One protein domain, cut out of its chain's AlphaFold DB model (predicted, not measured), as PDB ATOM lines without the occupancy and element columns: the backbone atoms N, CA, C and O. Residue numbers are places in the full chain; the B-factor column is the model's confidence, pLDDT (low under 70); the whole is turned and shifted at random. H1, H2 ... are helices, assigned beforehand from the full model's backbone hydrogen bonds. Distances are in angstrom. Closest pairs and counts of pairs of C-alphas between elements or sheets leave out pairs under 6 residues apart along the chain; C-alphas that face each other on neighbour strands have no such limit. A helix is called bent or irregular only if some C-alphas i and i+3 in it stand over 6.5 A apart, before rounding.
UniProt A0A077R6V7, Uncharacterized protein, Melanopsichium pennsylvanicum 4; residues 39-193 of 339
ATOM      1  N   SER A  39     197.899 200.980 232.717       84.88
ATOM      2  CA  SER A  39     197.418 202.121 233.491       84.88
ATOM      3  C   SER A  39     196.739 203.128 232.586       84.88
ATOM      4  O   SER A  39     197.263 203.405 231.514       84.88
ATOM      5  N   ARG A  40     195.667 203.757 233.052       87.88
ATOM      6  CA  ARG A  40     194.979 204.809 232.299       87.88
ATOM      7  C   ARG A  40     195.156 206.180 232.935       87.88
ATOM      8  O   ARG A  40     195.427 206.290 234.131       87.88
ATOM      9  N   GLY A  41     194.965 207.220 232.130       89.38
ATOM     10  CA  GLY A  41     194.833 208.579 232.636       89.38
ATOM     11  C   GLY A  41     193.530 208.780 233.413       89.38
ATOM     12  O   GLY A  41     192.639 207.928 233.423       89.38
ATOM     13  N   ALA A  42     193.413 209.952 234.034       93.50
ATOM     14  CA  ALA A  42     192.221 210.352 234.775       93.50
ATOM     15  C   ALA A  42     191.115 210.960 233.897       93.50
ATOM     16  O   ALA A  42     190.113 211.427 234.425       93.50
ATOM     17  N   ASN A  43     191.290 211.015 232.576       93.25
ATOM     18  CA  ASN A  43     190.227 211.471 231.684       93.25
ATOM     19  C   ASN A  43     189.076 210.471 231.717       93.25
ATOM     20  O   ASN A  43     189.326 209.269 231.808       93.25
ATOM     21  N   LEU A  44     187.843 210.965 231.650       92.44
ATOM     22  CA  LEU A  44     186.674 210.104 231.535       92.44
ATOM     23  C   LEU A  44     186.673 209.410 230.172       92.44
ATOM     24  O   LEU A  44     187.061 209.984 229.150       92.44
ATOM     25  N   GLU A  45     186.222 208.169 230.173       91.62
ATOM     26  CA  GLU A  45     186.062 207.342 228.987       91.62
ATOM     27  C   GLU A  45     184.599 206.876 228.895       91.62
ATOM     28  O   GLU A  45     183.933 206.757 229.929       91.62
ATOM     29  N   PRO A  46     184.077 206.576 227.689       91.25
ATOM     30  CA  PRO A  46     182.684 206.153 227.523       91.25
ATOM     31  C   PRO A  46     182.297 204.971 228.420       91.25
ATOM     32  O   PRO A  46     181.193 204.913 228.949       91.25
ATOM     33  N   TRP A  47     183.217 204.030 228.638       90.94
ATOM     34  CA  TRP A  47     183.003 202.847 229.476       90.94
ATOM     35  C   TRP A  47     183.078 203.115 230.983       90.94
ATOM     36  O   TRP A  47     182.872 202.194 231.769       90.94
ATOM     37  N   ASP A  48     183.311 204.355 231.415       92.19
ATOM     38  CA  ASP A  48     183.090 204.737 232.810       92.19
ATOM     39  C   ASP A  48     181.614 205.075 233.101       92.19
ATOM     40  O   ASP A  48     181.283 205.448 234.227       92.19
ATOM     41  N   PHE A  49     180.747 204.988 232.092       91.94
ATOM     42  CA  PHE A  49     179.311 205.237 232.162       91.94
ATOM     43  C   PHE A  49     178.527 203.966 231.776       91.94
ATOM     44  O   PHE A  49     179.058 203.108 231.049       91.94
ATOM     45  N   PRO A  50     177.273 203.817 232.247       90.94
ATOM     46  CA  PRO A  50     176.451 202.660 231.907       90.94
ATOM     47  C   PRO A  50     176.186 202.584 230.391       90.94
ATOM     48  O   PRO A  50     176.217 203.617 229.718       90.94
ATOM     49  N   PRO A  51     175.925 201.383 229.836       87.75
ATOM     50  CA  PRO A  51     175.770 201.150 228.393       87.75
ATOM     51  C   PRO A  51     174.843 202.135 227.683       87.75
ATOM     52  O   PRO A  51     175.198 202.664 226.628       87.75
ATOM     53  N   ASP A  52     173.701 202.422 228.303       86.75
ATOM     54  CA  ASP A  52     172.616 203.213 227.720       86.75
ATOM     55  C   ASP A  52     173.003 204.675 227.457       86.75
ATOM     56  O   ASP A  52     172.360 205.351 226.659       86.75
ATOM     57  N   THR A  53     174.076 205.161 228.088       87.69
ATOM     58  CA  THR A  53     174.534 206.552 227.980       87.69
ATOM     59  C   THR A  53     175.869 206.677 227.239       87.69
ATOM     60  O   THR A  53     176.426 207.764 227.131       87.69
ATOM     61  N   ARG A  54     176.452 205.578 226.739       88.62
ATOM     62  CA  ARG A  54     177.784 205.623 226.098       88.62
ATOM     63  C   ARG A  54     177.759 206.296 224.725       88.62
ATOM     64  O   ARG A  54     178.770 206.851 224.305       88.62
ATOM     65  N   SER A  55     176.630 206.224 224.021       86.81
ATOM     66  CA  SER A  55     176.477 206.693 222.636       86.81
ATOM     67  C   SER A  55     176.617 208.209 222.484       86.81
ATOM     68  O   SER A  55     177.051 208.680 221.436       86.81
ATOM     69  N   THR A  56     176.281 208.961 223.529       90.12
ATOM     70  CA  THR A  56     176.304 210.429 223.578       90.12
ATOM     71  C   THR A  56     177.576 210.996 224.207       90.12
ATOM     72  O   THR A  56     177.721 212.212 224.300       90.12
ATOM     73  N   PHE A  57     178.512 210.147 224.638       93.88
ATOM     74  CA  PHE A  57     179.759 210.593 225.256       93.88
ATOM     75  C   PHE A  57     180.675 211.295 224.240       93.88
ATOM     76  O   PHE A  57     181.021 210.726 223.201       93.88
ATOM     77  N   ASP A  58     181.141 212.503 224.568       92.00
ATOM     78  CA  ASP A  58     182.106 213.225 223.743       92.00
ATOM     79  C   ASP A  58     183.530 212.754 224.071       92.00
ATOM     80  O   ASP A  58     184.144 213.147 225.066       92.00
ATOM     81  N   THR A  59     184.081 211.906 223.203       89.44
ATOM     82  CA  THR A  59     185.443 211.374 223.342       89.44
ATOM     83  C   THR A  59     186.539 212.402 223.089       89.44
ATOM     84  O   THR A  59     187.662 212.190 223.537       89.44
ATOM     85  N   ARG A  60     186.250 213.509 222.394       90.75
ATOM     86  CA  ARG A  60     187.233 214.572 222.132       90.75
ATOM     87  C   ARG A  60     187.415 215.445 223.360       90.75
ATOM     88  O   ARG A  60     188.534 215.844 223.669       90.75
ATOM     89  N   LEU A  61     186.311 215.739 224.039       89.44
ATOM     90  CA  LEU A  61     186.296 216.570 225.239       89.44
ATOM     91  C   LEU A  61     186.391 215.756 226.535       89.44
ATOM     92  O   LEU A  61     186.640 216.334 227.588       89.44
ATOM     93  N   HIS A  62     186.249 214.430 226.464       91.44
ATOM     94  CA  HIS A  62     186.209 213.534 227.622       91.44
ATOM     95  C   HIS A  62     185.111 213.908 228.631       91.44
ATOM     96  O   HIS A  62     185.329 213.865 229.844       91.44
ATOM     97  N   ILE A  63     183.926 214.266 228.133       89.44
ATOM     98  CA  ILE A  63     182.766 214.657 228.946       89.44
ATOM     99  C   ILE A  63     181.483 214.022 228.410       89.44
ATOM    100  O   ILE A  63     181.365 213.728 227.220       89.44
ATOM    101  N   HIS A  64     180.498 213.851 229.291       90.56
ATOM    102  CA  HIS A  64     179.137 213.521 228.885       90.56
ATOM    103  C   HIS A  64     178.284 214.802 228.884       90.56
ATOM    104  O   HIS A  64     178.271 215.492 229.902       90.56
ATOM    105  N   PRO A  65     177.567 215.133 227.795       89.69
ATOM    106  CA  PRO A  65     176.804 216.382 227.708       89.69
ATOM    107  C   PRO A  65     175.630 216.428 228.696       89.69
ATOM    108  O   PRO A  65     175.391 217.454 229.323       89.69
ATOM    109  N   ASP A  66     174.942 215.299 228.882       90.69
ATOM    110  CA  ASP A  66     173.691 215.247 229.659       90.69
ATOM    111  C   ASP A  66     173.856 214.684 231.079       90.69
ATOM    112  O   ASP A  66     172.886 214.551 231.829       90.69
ATOM    113  N   HIS A  67     175.076 214.296 231.465       90.25
ATOM    114  CA  HIS A  67     175.326 213.612 232.732       90.25
ATOM    115  C   HIS A  67     176.532 214.197 233.446       90.25
ATOM    116  O   HIS A  67     177.541 214.543 232.837       90.25
ATOM    117  N   SER A  68     176.426 214.259 234.772       91.25
ATOM    118  CA  SER A  68     177.543 214.653 235.623       91.25
ATOM    119  C   SER A  68     178.691 213.645 235.531       91.25
ATOM    120  O   SER A  68     178.533 212.528 235.032       91.25
ATOM    121  N   ILE A  69     179.831 213.990 236.130       90.56
ATOM    122  CA  ILE A  69     180.950 213.057 236.293       90.56
ATOM    123  C   ILE A  69     180.528 211.750 236.985       90.56
ATOM    124  O   ILE A  69     181.135 210.721 236.731       90.56
ATOM    125  N   LEU A  70     179.483 211.739 237.821       90.31
ATOM    126  CA  LEU A  70     179.008 210.530 238.509       90.31
ATOM    127  C   LEU A  70     178.085 209.660 237.649       90.31
ATOM    128  O   LEU A  70     177.671 208.598 238.103       90.31
ATOM    129  N   GLY A  71     177.775 210.073 236.419       90.06
ATOM    130  CA  GLY A  71     176.835 209.373 235.550       90.06
ATOM    131  C   GLY A  71     175.372 209.740 235.812       90.06
ATOM    132  O   GLY A  71     175.091 210.756 236.461       90.06
ATOM    133  N   PRO A  72     174.434 208.953 235.254       91.69
ATOM    134  CA  PRO A  72     173.009 209.182 235.442       91.69
ATOM    135  C   PRO A  72     172.586 208.920 236.899       91.69
ATOM    136  O   PRO A  72     173.272 208.195 237.633       91.69
ATOM    137  N   PRO A  73     171.441 209.476 237.334       88.88
ATOM    138  CA  PRO A  73     170.903 209.219 238.664       88.88
ATOM    139  C   PRO A  73     170.812 207.714 238.945       88.88
ATOM    140  O   PRO A  73     170.412 206.938 238.082       88.88
ATOM    141  N   SER A  74     171.161 207.297 240.161       87.56
ATOM    142  CA  SER A  74     171.193 205.886 240.587       87.56
ATOM    143  C   SER A  74     172.301 205.014 239.978       87.56
ATOM    144  O   SER A  74     172.385 203.839 240.331       87.56
ATOM    145  N   PHE A  75     173.189 205.534 239.125       92.12
ATOM    146  CA  PHE A  75     174.353 204.757 238.676       92.12
ATOM    147  C   PHE A  75     175.382 204.571 239.794       92.12
ATOM    148  O   PHE A  75     175.917 203.481 239.978       92.12
ATOM    149  N   TRP A  76     175.617 205.616 240.590       90.56
ATOM    150  CA  TRP A  76     176.650 205.629 241.626       90.56
ATOM    151  C   TRP A  76     176.209 204.984 242.950       90.56
ATOM    152  O   TRP A  76     176.440 205.516 244.032       90.56
ATOM    153  N   ASN A  77     175.551 203.827 242.867       92.69
ATOM    154  CA  ASN A  77     175.249 202.977 244.014       92.69
ATOM    155  C   ASN A  77     176.034 201.659 243.916       92.69
ATOM    156  O   ASN A  77     176.477 201.266 242.837       92.69
ATOM    157  N   GLN A  78     176.199 200.957 245.036       91.56
ATOM    158  CA  GLN A  78     177.051 199.766 245.089       91.56
ATOM    159  C   GLN A  78     176.605 198.648 244.132       91.56
ATOM    160  O   GLN A  78     177.456 198.031 243.493       91.56
ATOM    161  N   ALA A  79     175.300 198.392 244.003       93.62
ATOM    162  CA  ALA A  79     174.781 197.331 243.141       93.62
ATOM    163  C   ALA A  79     175.015 197.643 241.653       93.62
ATOM    164  O   ALA A  79     175.542 196.804 240.922       93.62
ATOM    165  N   SER A  80     174.696 198.869 241.233       94.00
ATOM    166  CA  SER A  80     174.922 199.366 239.872       94.00
ATOM    167  C   SER A  80     176.410 199.366 239.510       94.00
ATOM    168  O   SER A  80     176.788 198.872 238.451       94.00
ATOM    169  N   LEU A  81     177.274 199.850 240.408       94.88
ATOM    170  CA  LEU A  81     178.722 199.875 240.194       94.88
ATOM    171  C   LEU A  81     179.308 198.464 240.103       94.88
ATOM    172  O   LEU A  81     180.185 198.221 239.278       94.88
ATOM    173  N   HIS A  82     178.826 197.525 240.918       96.25
ATOM    174  CA  HIS A  82     179.285 196.140 240.865       96.25
ATOM    175  C   HIS A  82     178.869 195.454 239.560       96.25
ATOM    176  O   HIS A  82     179.686 194.774 238.937       96.25
ATOM    177  N   ALA A  83     177.626 195.657 239.113       94.75
ATOM    178  CA  ALA A  83     177.169 195.171 237.813       94.75
ATOM    179  C   ALA A  83     178.018 195.756 236.670       94.75
ATOM    180  O   ALA A  83     178.515 195.013 235.825       94.75
ATOM    181  N   HIS A  84     178.275 197.068 236.705       95.00
ATOM    182  CA  HIS A  84     179.099 197.762 235.713       95.00
ATOM    183  C   HIS A  84     180.555 197.285 235.705       95.00
ATOM    184  O   HIS A  84     181.149 197.105 234.642       95.00
ATOM    185  N   TYR A  85     181.138 197.017 236.876       95.62
ATOM    186  CA  TYR A  85     182.466 196.417 236.981       95.62
ATOM    187  C   TYR A  85     182.515 195.040 236.312       95.62
ATOM    188  O   TYR A  85     183.427 194.776 235.535       95.62
ATOM    189  N   LEU A  86     181.534 194.168 236.568       94.38
ATOM    190  CA  LEU A  86     181.498 192.840 235.948       94.38
ATOM    191  C   LEU A  86     181.386 192.916 234.421       94.38
ATOM    192  O   LEU A  86     182.024 192.121 233.733       94.38
ATOM    193  N   GLU A  87     180.626 193.882 233.906       92.44
ATOM    194  CA  GLU A  87     180.461 194.106 232.469       92.44
ATOM    195  C   GLU A  87     181.735 194.666 231.811       92.44
ATOM    196  O   GLU A  87     182.116 194.248 230.720       92.44
ATOM    197  N   THR A  88     182.416 195.611 232.468       90.25
ATOM    198  CA  THR A  88     183.493 196.404 231.845       90.25
ATOM    199  C   THR A  88     184.907 196.003 232.256       90.25
ATOM    200  O   THR A  88     185.876 196.489 231.664       90.25
ATOM    201  N   ARG A  89     185.074 195.095 233.230       90.81
ATOM    202  CA  ARG A  89     186.399 194.699 233.744       90.81
ATOM    203  C   ARG A  89     187.353 194.227 232.656       90.81
ATOM    204  O   ARG A  89     188.535 194.517 232.752       90.81
ATOM    205  N   GLU A  90     186.871 193.546 231.619       88.56
ATOM    206  CA  GLU A  90     187.728 193.020 230.547       88.56
ATOM    207  C   GLU A  90     188.238 194.119 229.609       88.56
ATOM    208  O   GLU A  90     189.329 193.994 229.053       88.56
ATOM    209  N   LEU A  91     187.495 195.227 229.484       85.56
ATOM    210  CA  LEU A  91     187.916 196.401 228.716       85.56
ATOM    211  C   LEU A  91     189.093 197.099 229.403       85.56
ATOM    212  O   LEU A  91     190.058 197.496 228.753       85.56
ATOM    213  N   ARG A  92     189.030 197.224 230.734       87.25
ATOM    214  CA  ARG A  92     190.068 197.879 231.543       87.25
ATOM    215  C   ARG A  92     191.237 196.950 231.889       87.25
ATOM    216  O   ARG A  92     192.382 197.406 231.948       87.25
ATOM    217  N   PHE A  93     190.960 195.674 232.144       90.44
ATOM    218  CA  PHE A  93     191.898 194.658 232.621       90.44
ATOM    219  C   PHE A  93     191.890 193.458 231.672       90.44
ATOM    220  O   PHE A  93     191.418 192.373 232.009       90.44
ATOM    221  N   HIS A  94     192.408 193.667 230.462       89.81
ATOM    222  CA  HIS A  94     192.429 192.634 229.431       89.81
ATOM    223  C   HIS A  94     193.113 191.343 229.942       89.81
ATOM    224  O   HIS A  94     194.248 191.433 230.427       89.81
ATOM    225  N   PRO A  95     192.522 190.139 229.765       89.75
ATOM    226  CA  PRO A  95     193.003 188.892 230.382       89.75
ATOM    227  C   PRO A  95     194.464 188.525 230.086       89.75
ATOM    228  O   PRO A  95     195.142 187.894 230.890       89.75
ATOM    229  N   ARG A  96     194.990 188.944 228.925       88.56
ATOM    230  CA  ARG A  96     196.415 188.755 228.582       88.56
ATOM    231  C   ARG A  96     197.370 189.538 229.488       88.56
ATOM    232  O   ARG A  96     198.472 189.070 229.745       88.56
ATOM    233  N   LEU A  97     196.966 190.736 229.905       88.50
ATOM    234  CA  LEU A  97     197.764 191.617 230.758       88.50
ATOM    235  C   LEU A  97     197.459 191.379 232.236       88.50
ATOM    236  O   LEU A  97     198.359 191.484 233.059       88.50
ATOM    237  N   TYR A  98     196.215 191.025 232.552       91.88
ATOM    238  CA  TYR A  98     195.719 190.738 233.893       91.88
ATOM    239  C   TYR A  98     195.064 189.350 233.904       91.88
ATOM    240  O   TYR A  98     193.850 189.262 233.716       91.88
ATOM    241  N   PRO A  99     195.839 188.264 234.096       90.94
ATOM    242  CA  PRO A  99     195.282 186.911 234.185       90.94
ATOM    243  C   PRO A  99     194.256 186.787 235.312       90.94
ATOM    244  O   PRO A  99     193.264 186.076 235.186       90.94
ATOM    245  N   GLU A 100     194.488 187.528 236.394       91.12
ATOM    246  CA  GLU A 100     193.539 187.741 237.475       91.12
ATOM    247  C   GLU A 100     193.090 189.202 237.435       91.12
ATOM    248  O   GLU A 100     193.904 190.117 237.566       91.12
ATOM    249  N   SER A 101     191.795 189.452 237.240       91.56
ATOM    250  CA  SER A 101     191.282 190.822 237.277       91.56
ATOM    251  C   SER A 101     191.372 191.389 238.704       91.56
ATOM    252  O   SER A 101     190.997 190.698 239.656       91.56
ATOM    253  N   PRO A 102     191.801 192.655 238.885       94.81
ATOM    254  CA  PRO A 102     191.742 193.322 240.184       94.81
ATOM    255  C   PRO A 102     190.320 193.295 240.752       94.81
ATOM    256  O   PRO A 102     189.387 193.505 239.980       94.81
ATOM    257  N   PRO A 103     190.125 193.075 242.066       95.94
ATOM    258  CA  PRO A 103     188.803 192.960 242.676       95.94
ATOM    259  C   PRO A 103     188.025 194.276 242.591       95.94
ATOM    260  O   PRO A 103     188.617 195.350 242.444       95.94
ATOM    261  N   PHE A 104     186.705 194.184 242.773       95.94
ATOM    262  CA  PHE A 104     185.786 195.324 242.743       95.94
ATOM    263  C   PHE A 104     186.282 196.513 243.576       95.94
ATOM    264  O   PHE A 104     186.320 197.624 243.067       95.94
ATOM    265  N   ASP A 105     186.758 196.290 244.804       96.12
ATOM    266  CA  ASP A 105     187.221 197.372 245.684       96.12
ATOM    267  C   ASP A 105     188.416 198.153 245.121       96.12
ATOM    268  O   ASP A 105     188.542 199.358 245.341       96.12
ATOM    269  N   ALA A 106     189.324 197.478 244.410       95.00
ATOM    270  CA  ALA A 106     190.479 198.129 243.798       95.00
ATOM    271  C   ALA A 106     190.043 198.974 242.594       95.00
ATOM    272  O   ALA A 106     190.464 200.124 242.463       95.00
ATOM    273  N   TRP A 107     189.154 198.425 241.766       95.19
ATOM    274  CA  TRP A 107     188.545 199.143 240.649       95.19
ATOM    275  C   TRP A 107     187.694 200.330 241.119       95.19
ATOM    276  O   TRP A 107     187.805 201.421 240.567       95.19
ATOM    277  N   LEU A 108     186.905 200.164 242.182       95.88
ATOM    278  CA  LEU A 108     186.061 201.215 242.743       95.88
ATOM    279  C   LEU A 108     186.910 202.394 243.222       95.88
ATOM    280  O   LEU A 108     186.583 203.539 242.927       95.88
ATOM    281  N   LYS A 109     188.035 202.124 243.894       96.19
ATOM    282  CA  LYS A 109     188.995 203.165 244.290       96.19
ATOM    283  C   LYS A 109     189.597 203.879 243.081       96.19
ATOM    284  O   LYS A 109     189.765 205.095 243.124       96.19
ATOM    285  N   GLU A 110     189.896 203.155 241.999       95.44
ATOM    286  CA  GLU A 110     190.385 203.762 240.753       95.44
ATOM    287  C   GLU A 110     189.328 204.712 240.182       95.44
ATOM    288  O   GLU A 110     189.631 205.868 239.892       95.44
ATOM    289  N   GLN A 111     188.071 204.270 240.110       95.12
ATOM    290  CA  GLN A 111     186.954 205.080 239.629       95.12
ATOM    291  C   GLN A 111     186.688 206.301 240.517       95.12
ATOM    292  O   GLN A 111     186.529 207.406 240.002       95.12
ATOM    293  N   GLN A 112     186.713 206.146 241.842       95.62
ATOM    294  CA  GLN A 112     186.574 207.253 242.793       95.62
ATOM    295  C   GLN A 112     187.673 208.303 242.613       95.62
ATOM    296  O   GLN A 112     187.369 209.493 242.573       95.62
ATOM    297  N   LEU A 113     188.933 207.886 242.446       97.00
ATOM    298  CA  LEU A 113     190.043 208.807 242.191       97.00
ATOM    299  C   LEU A 113     189.891 209.516 240.844       97.00
ATOM    300  O   LEU A 113     190.074 210.729 240.775       97.00
ATOM    301  N   ILE A 114     189.485 208.803 239.788       95.81
ATOM    302  CA  ILE A 114     189.175 209.411 238.487       95.81
ATOM    303  C   ILE A 114     188.083 210.480 238.649       95.81
ATOM    304  O   ILE A 114     188.237 211.592 238.145       95.81
ATOM    305  N   ARG A 115     186.996 210.196 239.379       94.62
ATOM    306  CA  ARG A 115     185.927 211.182 239.611       94.62
ATOM    307  C   ARG A 115     186.389 212.361 240.456       94.62
ATOM    308  O   ARG A 115     186.113 213.493 240.079       94.62
ATOM    309  N   ALA A 116     187.143 212.120 241.525       95.81
ATOM    310  CA  ALA A 116     187.704 213.178 242.359       95.81
ATOM    311  C   ALA A 116     188.616 214.113 241.550       95.81
ATOM    312  O   ALA A 116     188.505 215.330 241.665       95.81
ATOM    313  N   ILE A 117     189.455 213.563 240.666       96.44
ATOM    314  CA  ILE A 117     190.311 214.352 239.772       96.44
ATOM    315  C   ILE A 117     189.473 215.214 238.820       96.44
ATOM    316  O   ILE A 117     189.767 216.395 238.655       96.44
ATOM    317  N   ASN A 118     188.430 214.657 238.196       95.06
ATOM    318  CA  ASN A 118     187.578 215.428 237.283       95.06
ATOM    319  C   ASN A 118     186.755 216.495 238.016       95.06
ATOM    320  O   ASN A 118     186.629 217.609 237.513       95.06
ATOM    321  N   LEU A 119     186.268 216.200 239.224       93.31
ATOM    322  CA  LEU A 119     185.630 217.193 240.086       93.31
ATOM    323  C   LEU A 119     186.594 218.344 240.387       93.31
ATOM    324  O   LEU A 119     186.243 219.509 240.227       93.31
ATOM    325  N   GLN A 120     187.827 218.010 240.768       94.31
ATOM    326  CA  GLN A 120     188.835 218.988 241.151       94.31
ATOM    327  C   GLN A 120     189.263 219.876 239.975       94.31
ATOM    328  O   GLN A 120     189.435 221.082 240.152       94.31
ATOM    329  N   LYS A 121     189.359 219.317 238.760       92.56
ATOM    330  CA  LYS A 121     189.531 220.100 237.525       92.56
ATOM    331  C   LYS A 121     188.389 221.106 237.336       92.56
ATOM    332  O   LYS A 121     188.661 222.281 237.117       92.56
ATOM    333  N   GLY A 122     187.138 220.673 237.508       90.06
ATOM    334  CA  GLY A 122     185.971 221.557 237.423       90.06
ATOM    335  C   GLY A 122     185.979 222.670 238.477       90.06
ATOM    336  O   GLY A 122     185.678 223.820 238.167       90.06
ATOM    337  N   VAL A 123     186.399 222.375 239.713       90.12
ATOM    338  CA  VAL A 123     186.555 223.391 240.773       90.12
ATOM    339  C   VAL A 123     187.595 224.445 240.383       90.12
ATOM    340  O   VAL A 123     187.347 225.639 240.547       90.12
ATOM    341  N   ILE A 124     188.735 224.023 239.831       88.88
ATOM    342  CA  ILE A 124     189.774 224.939 239.340       88.88
ATOM    343  C   ILE A 124     189.230 225.824 238.215       88.88
ATOM    344  O   ILE A 124     189.485 227.026 238.209       88.88
ATOM    345  N   GLU A 125     188.478 225.258 237.272       90.81
ATOM    346  CA  GLU A 125     187.855 226.017 236.182       90.81
ATOM    347  C   GLU A 125     186.873 227.068 236.710       90.81
ATOM    348  O   GLU A 125     186.947 228.227 236.301       90.81
ATOM    349  N   ILE A 126     186.024 226.701 237.673       88.62
ATOM    350  CA  ILE A 126     185.085 227.625 238.323       88.62
ATOM    351  C   ILE A 126     185.836 228.747 239.048       88.62
ATOM    352  O   ILE A 126     185.481 229.913 238.896       88.62
ATOM    353  N   GLU A 127     186.877 228.423 239.820       86.44
ATOM    354  CA  GLU A 127     187.668 229.418 240.554       86.44
ATOM    355  C   GLU A 127     188.402 230.374 239.599       86.44
ATOM    356  O   GLU A 127     188.431 231.582 239.836       86.44
ATOM    357  N   ARG A 128     188.935 229.863 238.482       87.31
ATOM    358  CA  ARG A 128     189.562 230.682 237.430       87.31
ATOM    359  C   ARG A 128     188.562 231.587 236.714       87.31
ATOM    360  O   ARG A 128     188.947 232.668 236.284       87.31
ATOM    361  N   ALA A 129     187.311 231.152 236.572       91.31
ATOM    362  CA  ALA A 129     186.256 231.905 235.898       91.31
ATOM    363  C   ALA A 129     185.633 233.016 236.766       91.31
ATOM    364  O   ALA A 129     184.825 233.804 236.268       91.31
ATOM    365  N   ARG A 130     185.977 233.104 238.059       88.94
ATOM    366  CA  ARG A 130     185.490 234.178 238.938       88.94
ATOM    367  C   ARG A 130     185.985 235.544 238.467       88.94
ATOM    368  O   ARG A 130     187.101 235.677 237.979       88.94
ATOM    369  N   GLN A 131     185.175 236.582 238.706       91.56
ATOM    370  CA  GLN A 131     185.539 237.974 238.394       91.56
ATOM    371  C   GLN A 131     186.861 238.395 239.054       91.56
ATOM    372  O   GLN A 131     187.649 239.117 238.452       91.56
ATOM    373  N   VAL A 132     187.105 237.919 240.279       91.56
ATOM    374  CA  VAL A 132     188.375 238.071 240.993       91.56
ATOM    375  C   VAL A 132     188.789 236.688 241.508       91.56
ATOM    376  O   VAL A 132     188.232 236.228 242.508       91.56
ATOM    377  N   PRO A 133     189.712 235.992 240.823       83.81
ATOM    378  CA  PRO A 133     190.186 234.681 241.257       83.81
ATOM    379  C   PRO A 133     190.925 234.768 242.595       83.81
ATOM    380  O   PRO A 133     191.752 235.663 242.785       83.81
ATOM    381  N   ASN A 134     190.681 233.827 243.512       82.81
ATOM    382  CA  ASN A 134     191.460 233.731 244.744       82.81
ATOM    383  C   ASN A 134     192.741 232.906 244.491       82.81
ATOM    384  O   ASN A 134     192.660 231.685 244.327       82.81
ATOM    385  N   PRO A 135     193.941 233.524 244.493       81.50
ATOM    386  CA  PRO A 135     195.181 232.825 244.159       81.50
ATOM    387  C   PRO A 135     195.531 231.722 245.165       81.50
ATOM    388  O   PRO A 135     196.032 230.673 244.766       81.50
ATOM    389  N   ASN A 136     195.223 231.912 246.450       76.75
ATOM    390  CA  ASN A 136     195.494 230.905 247.478       76.75
ATOM    391  C   ASN A 136     194.572 229.690 247.320       76.75
ATOM    392  O   ASN A 136     195.023 228.556 247.474       76.75
ATOM    393  N   ALA A 137     193.304 229.920 246.966       77.31
ATOM    394  CA  ALA A 137     192.364 228.840 246.676       77.31
ATOM    395  C   ALA A 137     192.786 228.056 245.425       77.31
ATOM    396  O   ALA A 137     192.794 226.829 245.448       77.31
ATOM    397  N   LEU A 138     193.214 228.747 244.361       78.44
ATOM    398  CA  LEU A 138     193.730 228.097 243.155       78.44
ATOM    399  C   LEU A 138     194.949 227.224 243.450       78.44
ATOM    400  O   LEU A 138     194.965 226.065 243.053       78.44
ATOM    401  N   ILE A 139     195.942 227.744 244.178       81.19
ATOM    402  CA  ILE A 139     197.136 226.968 244.544       81.19
ATOM    403  C   ILE A 139     196.744 225.730 245.351       81.19
ATOM    404  O   ILE A 139     197.187 224.631 245.030       81.19
ATOM    405  N   TYR A 140     195.875 225.886 246.353       80.94
ATOM    406  CA  TYR A 140     195.380 224.762 247.145       80.94
ATOM    407  C   TYR A 140     194.709 223.695 246.268       80.94
ATOM    408  O   TYR A 140     194.997 222.503 246.384       80.94
ATOM    409  N   HIS A 141     193.849 224.123 245.347       82.44
ATOM    410  CA  HIS A 141     193.127 223.234 244.449       82.44
ATOM    411  C   HIS A 141     194.034 222.512 243.443       82.44
ATOM    412  O   HIS A 141     193.790 221.343 243.147       82.44
ATOM    413  N   GLU A 142     195.079 223.171 242.946       84.06
ATOM    414  CA  GLU A 142     196.095 222.572 242.071       84.06
ATOM    415  C   GLU A 142     196.985 221.577 242.831       84.06
ATOM    416  O   GLU A 142     197.301 220.506 242.314       84.06
ATOM    417  N   MET A 143     197.350 221.882 244.083       84.12
ATOM    418  CA  MET A 143     198.089 220.951 244.944       84.12
ATOM    419  C   MET A 143     197.277 219.683 245.211       84.12
ATOM    420  O   MET A 143     197.794 218.580 245.034       84.12
ATOM    421  N   LEU A 144     195.995 219.834 245.556       86.06
ATOM    422  CA  LEU A 144     195.088 218.704 245.754       86.06
ATOM    423  C   LEU A 144     194.920 217.881 244.468       86.06
ATOM    424  O   LEU A 144     194.912 216.652 244.513       86.06
ATOM    425  N   LEU A 145     194.825 218.538 243.308       89.88
ATOM    426  CA  LEU A 145     194.788 217.852 242.014       89.88
ATOM    427  C   LEU A 145     196.059 217.015 241.780       89.88
ATOM    428  O   LEU A 145     195.969 215.876 241.317       89.88
ATOM    429  N   GLY A 146     197.230 217.562 242.123       85.88
ATOM    430  CA  GLY A 146     198.511 216.858 242.060       85.88
ATOM    431  C   GLY A 146     198.560 215.635 242.977       85.88
ATOM    432  O   GLY A 146     198.910 214.545 242.525       85.88
ATOM    433  N   GLU A 147     198.145 215.791 244.234       88.25
ATOM    434  CA  GLU A 147     198.068 214.706 245.220       88.25
ATOM    435  C   GLU A 147     197.160 213.566 244.734       88.25
ATOM    436  O   GLU A 147     197.580 212.407 244.689       88.25
ATOM    437  N   LEU A 148     195.949 213.890 244.265       92.06
ATOM    438  CA  LEU A 148     195.015 212.914 243.696       92.06
ATOM    439  C   LEU A 148     195.614 212.175 242.487       92.06
ATOM    440  O   LEU A 148     195.413 210.968 242.333       92.06
ATOM    441  N   GLY A 149     196.380 212.875 241.645       91.94
ATOM    442  CA  GLY A 149     197.096 212.280 240.517       91.94
ATOM    443  C   GLY A 149     198.152 211.256 240.948       91.94
ATOM    444  O   GLY A 149     198.238 210.171 240.364       91.94
ATOM    445  N   ILE A 150     198.922 211.561 241.997       88.44
ATOM    446  CA  ILE A 150     199.912 210.632 242.562       88.44
ATOM    447  C   ILE A 150     199.208 209.418 243.178       88.44
ATOM    448  O   ILE A 150     199.611 208.283 242.916       88.44
ATOM    449  N   LEU A 151     198.123 209.628 243.929       93.94
ATOM    450  CA  LEU A 151     197.330 208.548 244.522       93.94
ATOM    451  C   LEU A 151     196.752 207.603 243.459       93.94
ATOM    452  O   LEU A 151     196.852 206.381 243.609       93.94
ATOM    453  N   LEU A 152     196.214 208.139 242.357       95.31
ATOM    454  CA  LEU A 152     195.750 207.328 241.225       95.31
ATOM    455  C   LEU A 152     196.888 206.469 240.671       95.31
ATOM    456  O   LEU A 152     196.714 205.268 240.443       95.31
ATOM    457  N   ARG A 153     198.073 207.061 240.498       91.88
ATOM    458  CA  ARG A 153     199.230 206.338 239.974       91.88
ATOM    459  C   ARG A 153     199.698 205.236 240.920       91.88
ATOM    460  O   ARG A 153     199.961 204.128 240.453       91.88
ATOM    461  N   LEU A 154     199.780 205.506 242.221       92.19
ATOM    462  CA  LEU A 154     200.160 204.518 243.233       92.19
ATOM    463  C   LEU A 154     199.178 203.348 243.281       92.19
ATOM    464  O   LEU A 154     199.604 202.191 243.318       92.19
ATOM    465  N   LEU A 155     197.873 203.625 243.213       95.44
ATOM    466  CA  LEU A 155     196.849 202.587 243.147       95.44
ATOM    467  C   LEU A 155     197.029 201.707 241.905       95.44
ATOM    468  O   LEU A 155     197.035 200.482 242.016       95.44
ATOM    469  N   GLN A 156     197.226 202.313 240.733       93.88
ATOM    470  CA  GLN A 156     197.441 201.581 239.483       93.88
ATOM    471  C   GLN A 156     198.723 200.749 239.505       93.88
ATOM    472  O   GLN A 156     198.694 199.587 239.111       93.88
ATOM    473  N   MET A 157     199.831 201.292 240.017       91.12
ATOM    474  CA  MET A 157     201.077 200.541 240.209       91.12
ATOM    475  C   MET A 157     200.861 199.341 241.131       91.12
ATOM    476  O   MET A 157     201.286 198.234 240.816       91.12
ATOM    477  N   ARG A 158     200.139 199.526 242.240       93.56
ATOM    478  CA  ARG A 158     199.802 198.434 243.158       93.56
ATOM    479  C   ARG A 158     198.945 197.362 242.484       93.56
ATOM    480  O   ARG A 158     199.178 196.177 242.716       93.56
ATOM    481  N   MET A 159     197.978 197.756 241.655       94.12
ATOM    482  CA  MET A 159     197.179 196.808 240.875       94.12
ATOM    483  C   MET A 159     198.050 196.029 239.886       94.12
ATOM    484  O   MET A 159     197.951 194.810 239.828       94.12
ATOM    485  N   VAL A 160     198.949 196.708 239.173       92.75
ATOM    486  CA  VAL A 160     199.901 196.078 238.250       92.75
ATOM    487  C   VAL A 160     200.786 195.066 238.971       92.75
ATOM    488  O   VAL A 160     200.845 193.908 238.574       92.75
ATOM    489  N   LEU A 161     201.422 195.465 240.073       92.94
ATOM    490  CA  LEU A 161     202.334 194.604 240.831       92.94
ATOM    491  C   LEU A 161     201.660 193.338 241.374       92.94
ATOM    492  O   LEU A 161     202.322 192.309 241.524       92.94
ATOM    493  N   LYS A 162     200.362 193.420 241.686       94.75
ATOM    494  CA  LYS A 162     199.608 192.324 242.298       94.75
ATOM    495  C   LYS A 162     198.896 191.428 241.286       94.75
ATOM    496  O   LYS A 162     198.843 190.227 241.510       94.75
ATOM    497  N   TYR A 163     198.341 192.004 240.223       94.44
ATOM    498  CA  TYR A 163     197.381 191.325 239.347       94.44
ATOM    499  C   TYR A 163     197.852 191.199 237.896       94.44
ATOM    500  O   TYR A 163     197.351 190.347 237.162       94.44
ATOM    501  N   ALA A 164     198.791 192.039 237.452       92.25
ATOM    502  CA  ALA A 164     199.255 191.992 236.073       92.25
ATOM    503  C   ALA A 164     200.343 190.928 235.871       92.25
ATOM    504  O   ALA A 164     201.202 190.697 236.727       92.25
ATOM    505  N   ASN A 165     200.347 190.329 234.684       91.25
ATOM    506  CA  ASN A 165     201.428 189.477 234.216       91.25
ATOM    507  C   ASN A 165     202.554 190.347 233.649       91.25
ATOM    508  O   ASN A 165     202.485 190.816 232.512       91.25
ATOM    509  N   ILE A 166     203.578 190.591 234.463       88.38
ATOM    510  CA  ILE A 166     204.697 191.479 234.133       88.38
ATOM    511  C   ILE A 166     206.037 190.760 234.287       88.38
ATOM    512  O   ILE A 166     206.203 189.925 235.180       88.38
ATOM    513  N   THR A 167     207.014 191.103 233.442       88.81
ATOM    514  CA  THR A 167     208.364 190.527 233.537       88.81
ATOM    515  C   THR A 167     209.082 191.008 234.808       88.81
ATOM    516  O   THR A 167     208.716 192.047 235.372       88.81
ATOM    517  N   PRO A 168     210.119 190.297 235.285       88.25
ATOM    518  CA  PRO A 168     210.862 190.690 236.485       88.25
ATOM    519  C   PRO A 168     211.477 192.093 236.406       88.25
ATOM    520  O   PRO A 168     211.529 192.807 237.406       88.25
ATOM    521  N   GLU A 169     211.925 192.516 235.226       82.69
ATOM    522  CA  GLU A 169     212.469 193.857 234.986       82.69
ATOM    523  C   GLU A 169     211.377 194.912 235.155       82.69
ATOM    524  O   GLU A 169     211.582 195.935 235.813       82.69
ATOM    525  N   TRP A 170     210.190 194.631 234.613       83.25
ATOM    526  CA  TRP A 170     209.046 195.527 234.702       83.25
ATOM    527  C   TRP A 170     208.542 195.662 236.136       83.25
ATOM    528  O   TRP A 170     208.242 196.762 236.596       83.25
ATOM    529  N   ARG A 171     208.532 194.547 236.872       86.50
ATOM    530  CA  ARG A 171     208.216 194.523 238.300       86.50
ATOM    531  C   ARG A 171     209.173 195.400 239.099       86.50
ATOM    532  O   ARG A 171     208.711 196.255 239.845       86.50
ATOM    533  N   LYS A 172     210.489 195.247 238.907       79.81
ATOM    534  CA  LYS A 172     211.495 196.088 239.583       79.81
ATOM    535  C   LYS A 172     211.285 197.574 239.290       79.81
ATOM    536  O   LYS A 172     211.421 198.397 240.193       79.81
ATOM    537  N   PHE A 173     210.935 197.916 238.049       83.56
ATOM    538  CA  PHE A 173     210.608 199.289 237.676       83.56
ATOM    539  C   PHE A 173     209.377 199.815 238.427       83.56
ATOM    540  O   PHE A 173     209.463 200.858 239.074       83.56
ATOM    541  N   GLU A 174     208.247 199.103 238.380       84.50
ATOM    542  CA  GLU A 174     207.016 199.553 239.044       84.50
ATOM    543  C   GLU A 174     207.166 199.585 240.574       84.50
ATOM    544  O   GLU A 174     206.662 200.509 241.202       84.50
ATOM    545  N   GLU A 175     207.918 198.661 241.184       83.06
ATOM    546  CA  GLU A 175     208.245 198.704 242.620       83.06
ATOM    547  C   GLU A 175     209.101 199.922 242.981       83.06
ATOM    548  O   GLU A 175     208.839 200.585 243.984       83.06
ATOM    549  N   SER A 176     210.119 200.229 242.170       76.00
ATOM    550  CA  SER A 176     210.978 201.399 242.370       76.00
ATOM    551  C   SER A 176     210.166 202.691 242.302       76.00
ATOM    552  O   SER A 176     210.234 203.527 243.203       76.00
ATOM    553  N   MET A 177     209.327 202.816 241.271       78.75
ATOM    554  CA  MET A 177     208.453 203.970 241.096       78.75
ATOM    555  C   MET A 177     207.418 204.078 242.219       78.75
ATOM    556  O   MET A 177     207.210 205.167 242.746       78.75
ATOM    557  N   TYR A 178     206.800 202.963 242.619       80.62
ATOM    558  CA  TYR A 178     205.850 202.932 243.729       80.62
ATOM    559  C   TYR A 178     206.492 203.439 245.023       80.62
ATOM    560  O   TYR A 178     205.925 204.299 245.689       80.62
ATOM    561  N   ARG A 179     207.698 202.957 245.358       75.25
ATOM    562  CA  ARG A 179     208.437 203.416 246.545       75.25
ATOM    563  C   ARG A 179     208.764 204.902 246.463       75.25
ATOM    564  O   ARG A 179     208.512 205.610 247.426       75.25
ATOM    565  N   ALA A 180     209.266 205.379 245.322       74.75
ATOM    566  CA  ALA A 180     209.611 206.788 245.144       74.75
ATOM    567  C   ALA A 180     208.401 207.715 245.357       74.75
ATOM    568  O   ALA A 180     208.482 208.671 246.124       74.75
ATOM    569  N   TRP A 181     207.260 207.401 244.735       76.69
ATOM    570  CA  TRP A 181     206.039 208.199 244.878       76.69
ATOM    571  C   TRP A 181     205.411 208.090 246.271       76.69
ATOM    572  O   TRP A 181     204.930 209.091 246.795       76.69
ATOM    573  N   ALA A 182     205.440 206.910 246.893       74.44
ATOM    574  CA  ALA A 182     204.940 206.729 248.253       74.44
ATOM    575  C   ALA A 182     205.797 207.491 249.278       74.44
ATOM    576  O   ALA A 182     205.252 208.158 250.150       74.44
ATOM    577  N   SER A 183     207.127 207.447 249.147       69.56
ATOM    578  CA  SER A 183     208.042 208.222 249.992       69.56
ATOM    579  C   SER A 183     207.865 209.726 249.811       69.56
ATOM    580  O   SER A 183     207.926 210.459 250.791       69.56
ATOM    581  N   PHE A 184     207.616 210.187 248.582       73.50
ATOM    582  CA  PHE A 184     207.302 211.591 248.328       73.50
ATOM    583  C   PHE A 184     206.034 212.033 249.073       73.50
ATOM    584  O   PHE A 184     206.072 213.040 249.771       73.50
ATOM    585  N   LEU A 185     204.941 211.261 248.986       74.56
ATOM    586  CA  LEU A 185     203.713 211.581 249.723       74.56
ATOM    587  C   LEU A 185     203.929 211.578 251.241       74.56
ATOM    588  O   LEU A 185     203.511 212.523 251.902       74.56
ATOM    589  N   ALA A 186     204.635 210.581 251.778       71.00
ATOM    590  CA  ALA A 186     204.943 210.518 253.208       71.00
ATOM    591  C   ALA A 186     205.749 211.744 253.680       71.00
ATOM    592  O   ALA A 186     205.425 212.345 254.700       71.00
ATOM    593  N   ALA A 187     206.744 212.180 252.899       66.00
ATOM    594  CA  ALA A 187     207.517 213.383 253.206       66.00
ATOM    595  C   ALA A 187     206.663 214.666 253.164       66.00
ATOM    596  O   ALA A 187     206.892 215.587 253.948       66.00
ATOM    597  N   CYS A 188     205.668 214.732 252.273       66.50
ATOM    598  CA  CYS A 188     204.708 215.836 252.238       66.50
ATOM    599  C   CYS A 188     203.755 215.831 253.447       66.50
ATOM    600  O   CYS A 188     203.379 216.906 253.912       66.50
ATOM    601  N   GLU A 189     203.374 214.656 253.961       65.06
ATOM    602  CA  GLU A 189     202.488 214.506 255.126       65.06
ATOM    603  C   GLU A 189     203.189 214.806 256.459       65.06
ATOM    604  O   GLU A 189     202.598 215.432 257.337       65.06
ATOM    605  N   GLU A 190     204.453 214.402 256.615       54.22
ATOM    606  CA  GLU A 190     205.206 214.555 257.870       54.22
ATOM    607  C   GLU A 190     205.635 216.001 258.167       54.22
ATOM    608  O   GLU A 190     206.201 216.274 259.225       54.22
ATOM    609  N   GLY A 191     205.383 216.953 257.261       48.50
ATOM    610  CA  GLY A 191     205.734 218.358 257.479       48.50
ATOM    611  C   GLY A 191     207.237 218.599 257.674       48.50
ATOM    612  O   GLY A 191     207.626 219.707 258.037       48.50
ATOM    613  N   LEU A 192     208.087 217.606 257.383       40.66
ATOM    614  CA  LEU A 192     209.549 217.704 257.334       40.66
ATOM    615  C   LEU A 192     209.995 218.458 256.075       40.66
ATOM    616  O   LEU A 192     210.906 218.060 255.356       40.66
ATOM    617  N   VAL A 193     209.368 219.601 255.818       46.00
ATOM    618  CA  VAL A 193     210.074 220.686 255.166       46.00
ATOM    619  C   VAL A 193     210.733 221.446 256.305       46.00
ATOM    620  O   VAL A 193     210.212 222.445 256.798       46.00
TER     621      VAL A 193
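AT A GLANCE: This is residues 39 to 193 of the 339 residues of an uncharacterized protein of Melanopsichium pennsylvanicum 4 (UniProt A0A077R6V7). Three long helices, H2, H3 and H4, stand side by side in a zigzag row, each running back along the one before, with H3 between the other two and H4 slanting away from the line of H3. On the side of H2 away from H3, the row is covered at one end by the short, irregular H1, which crosses the start of H2, and by a long looped stretch within residues 44 to 77. The printed part has 155 residues with four named helices, in the order H1, H2, H3, H4, and no named strand; its class is all helix. It is only just compact, close to loose, with a radius of gyration of the C-alphas of 17.5 A and spans of 52 by 48 by 28 A.

IN THESE COORDINATES: Start at C-alpha 39, at (197.418, 202.121, 233.491); from there residues 39 to 77 hold no named element. Find C-alpha 78 at (177.051, 199.766, 245.089), where H1, residues 78 to 92, begins; it is irregular, with C-alphas 87 and 90 standing 7.6 A apart. Next look for H2, residues 104 to 128, which measures 36.0 A from first to last C-alpha. H3, residues 135 to 163, is the longest helix, at 41.8 A. H4, residues 168 to 189, measures 31.4 A and ends at C-alpha 189, at (202.488, 214.506, 255.126).

HOW THE PARTS SIT: Look first at Tyr 85 and Phe 104, the closest C-alphas of H1 and H2, 6.7 A apart. These helices touch through residues 81 to 85 and 104 to 108 alone, and their lines are about perpendicular, at 86 degrees. Move on to Leu 113 and Leu 152, the closest C-alphas of H2 and H3, at 6.0 A. This pair touches and forms a helical hairpin, at a shallow tilt of 19 degrees, opposite ways. H3 and H4 form another helical hairpin and touch, closest at the C-alphas of Leu 154 and Tyr 178, 5.9 A apart. They run opposite ways at a shallow tilt of 32 degrees, only just short of steep. H1 is apart from H3 and H4, and H2 is apart from H4. In H2, H3 and H4 every O i to N i+4 pair is within hydrogen-bond range; in H1, 9 of 11 are.

THE WHOLE: The two C-alphas farthest apart are those of Gln 131 and Pro 168, at 53.7 A. The printed part has no cut. The link from H1 to H2 is long, with 11 residues; H2 to H3 is short, with 6, and H3 to H4 is tight, with 4. The mean pLDDT of the printed part is 87.7; look for values under 70 at residue 183 and residues 187 to 193, of which 187 to 189 belong to H4.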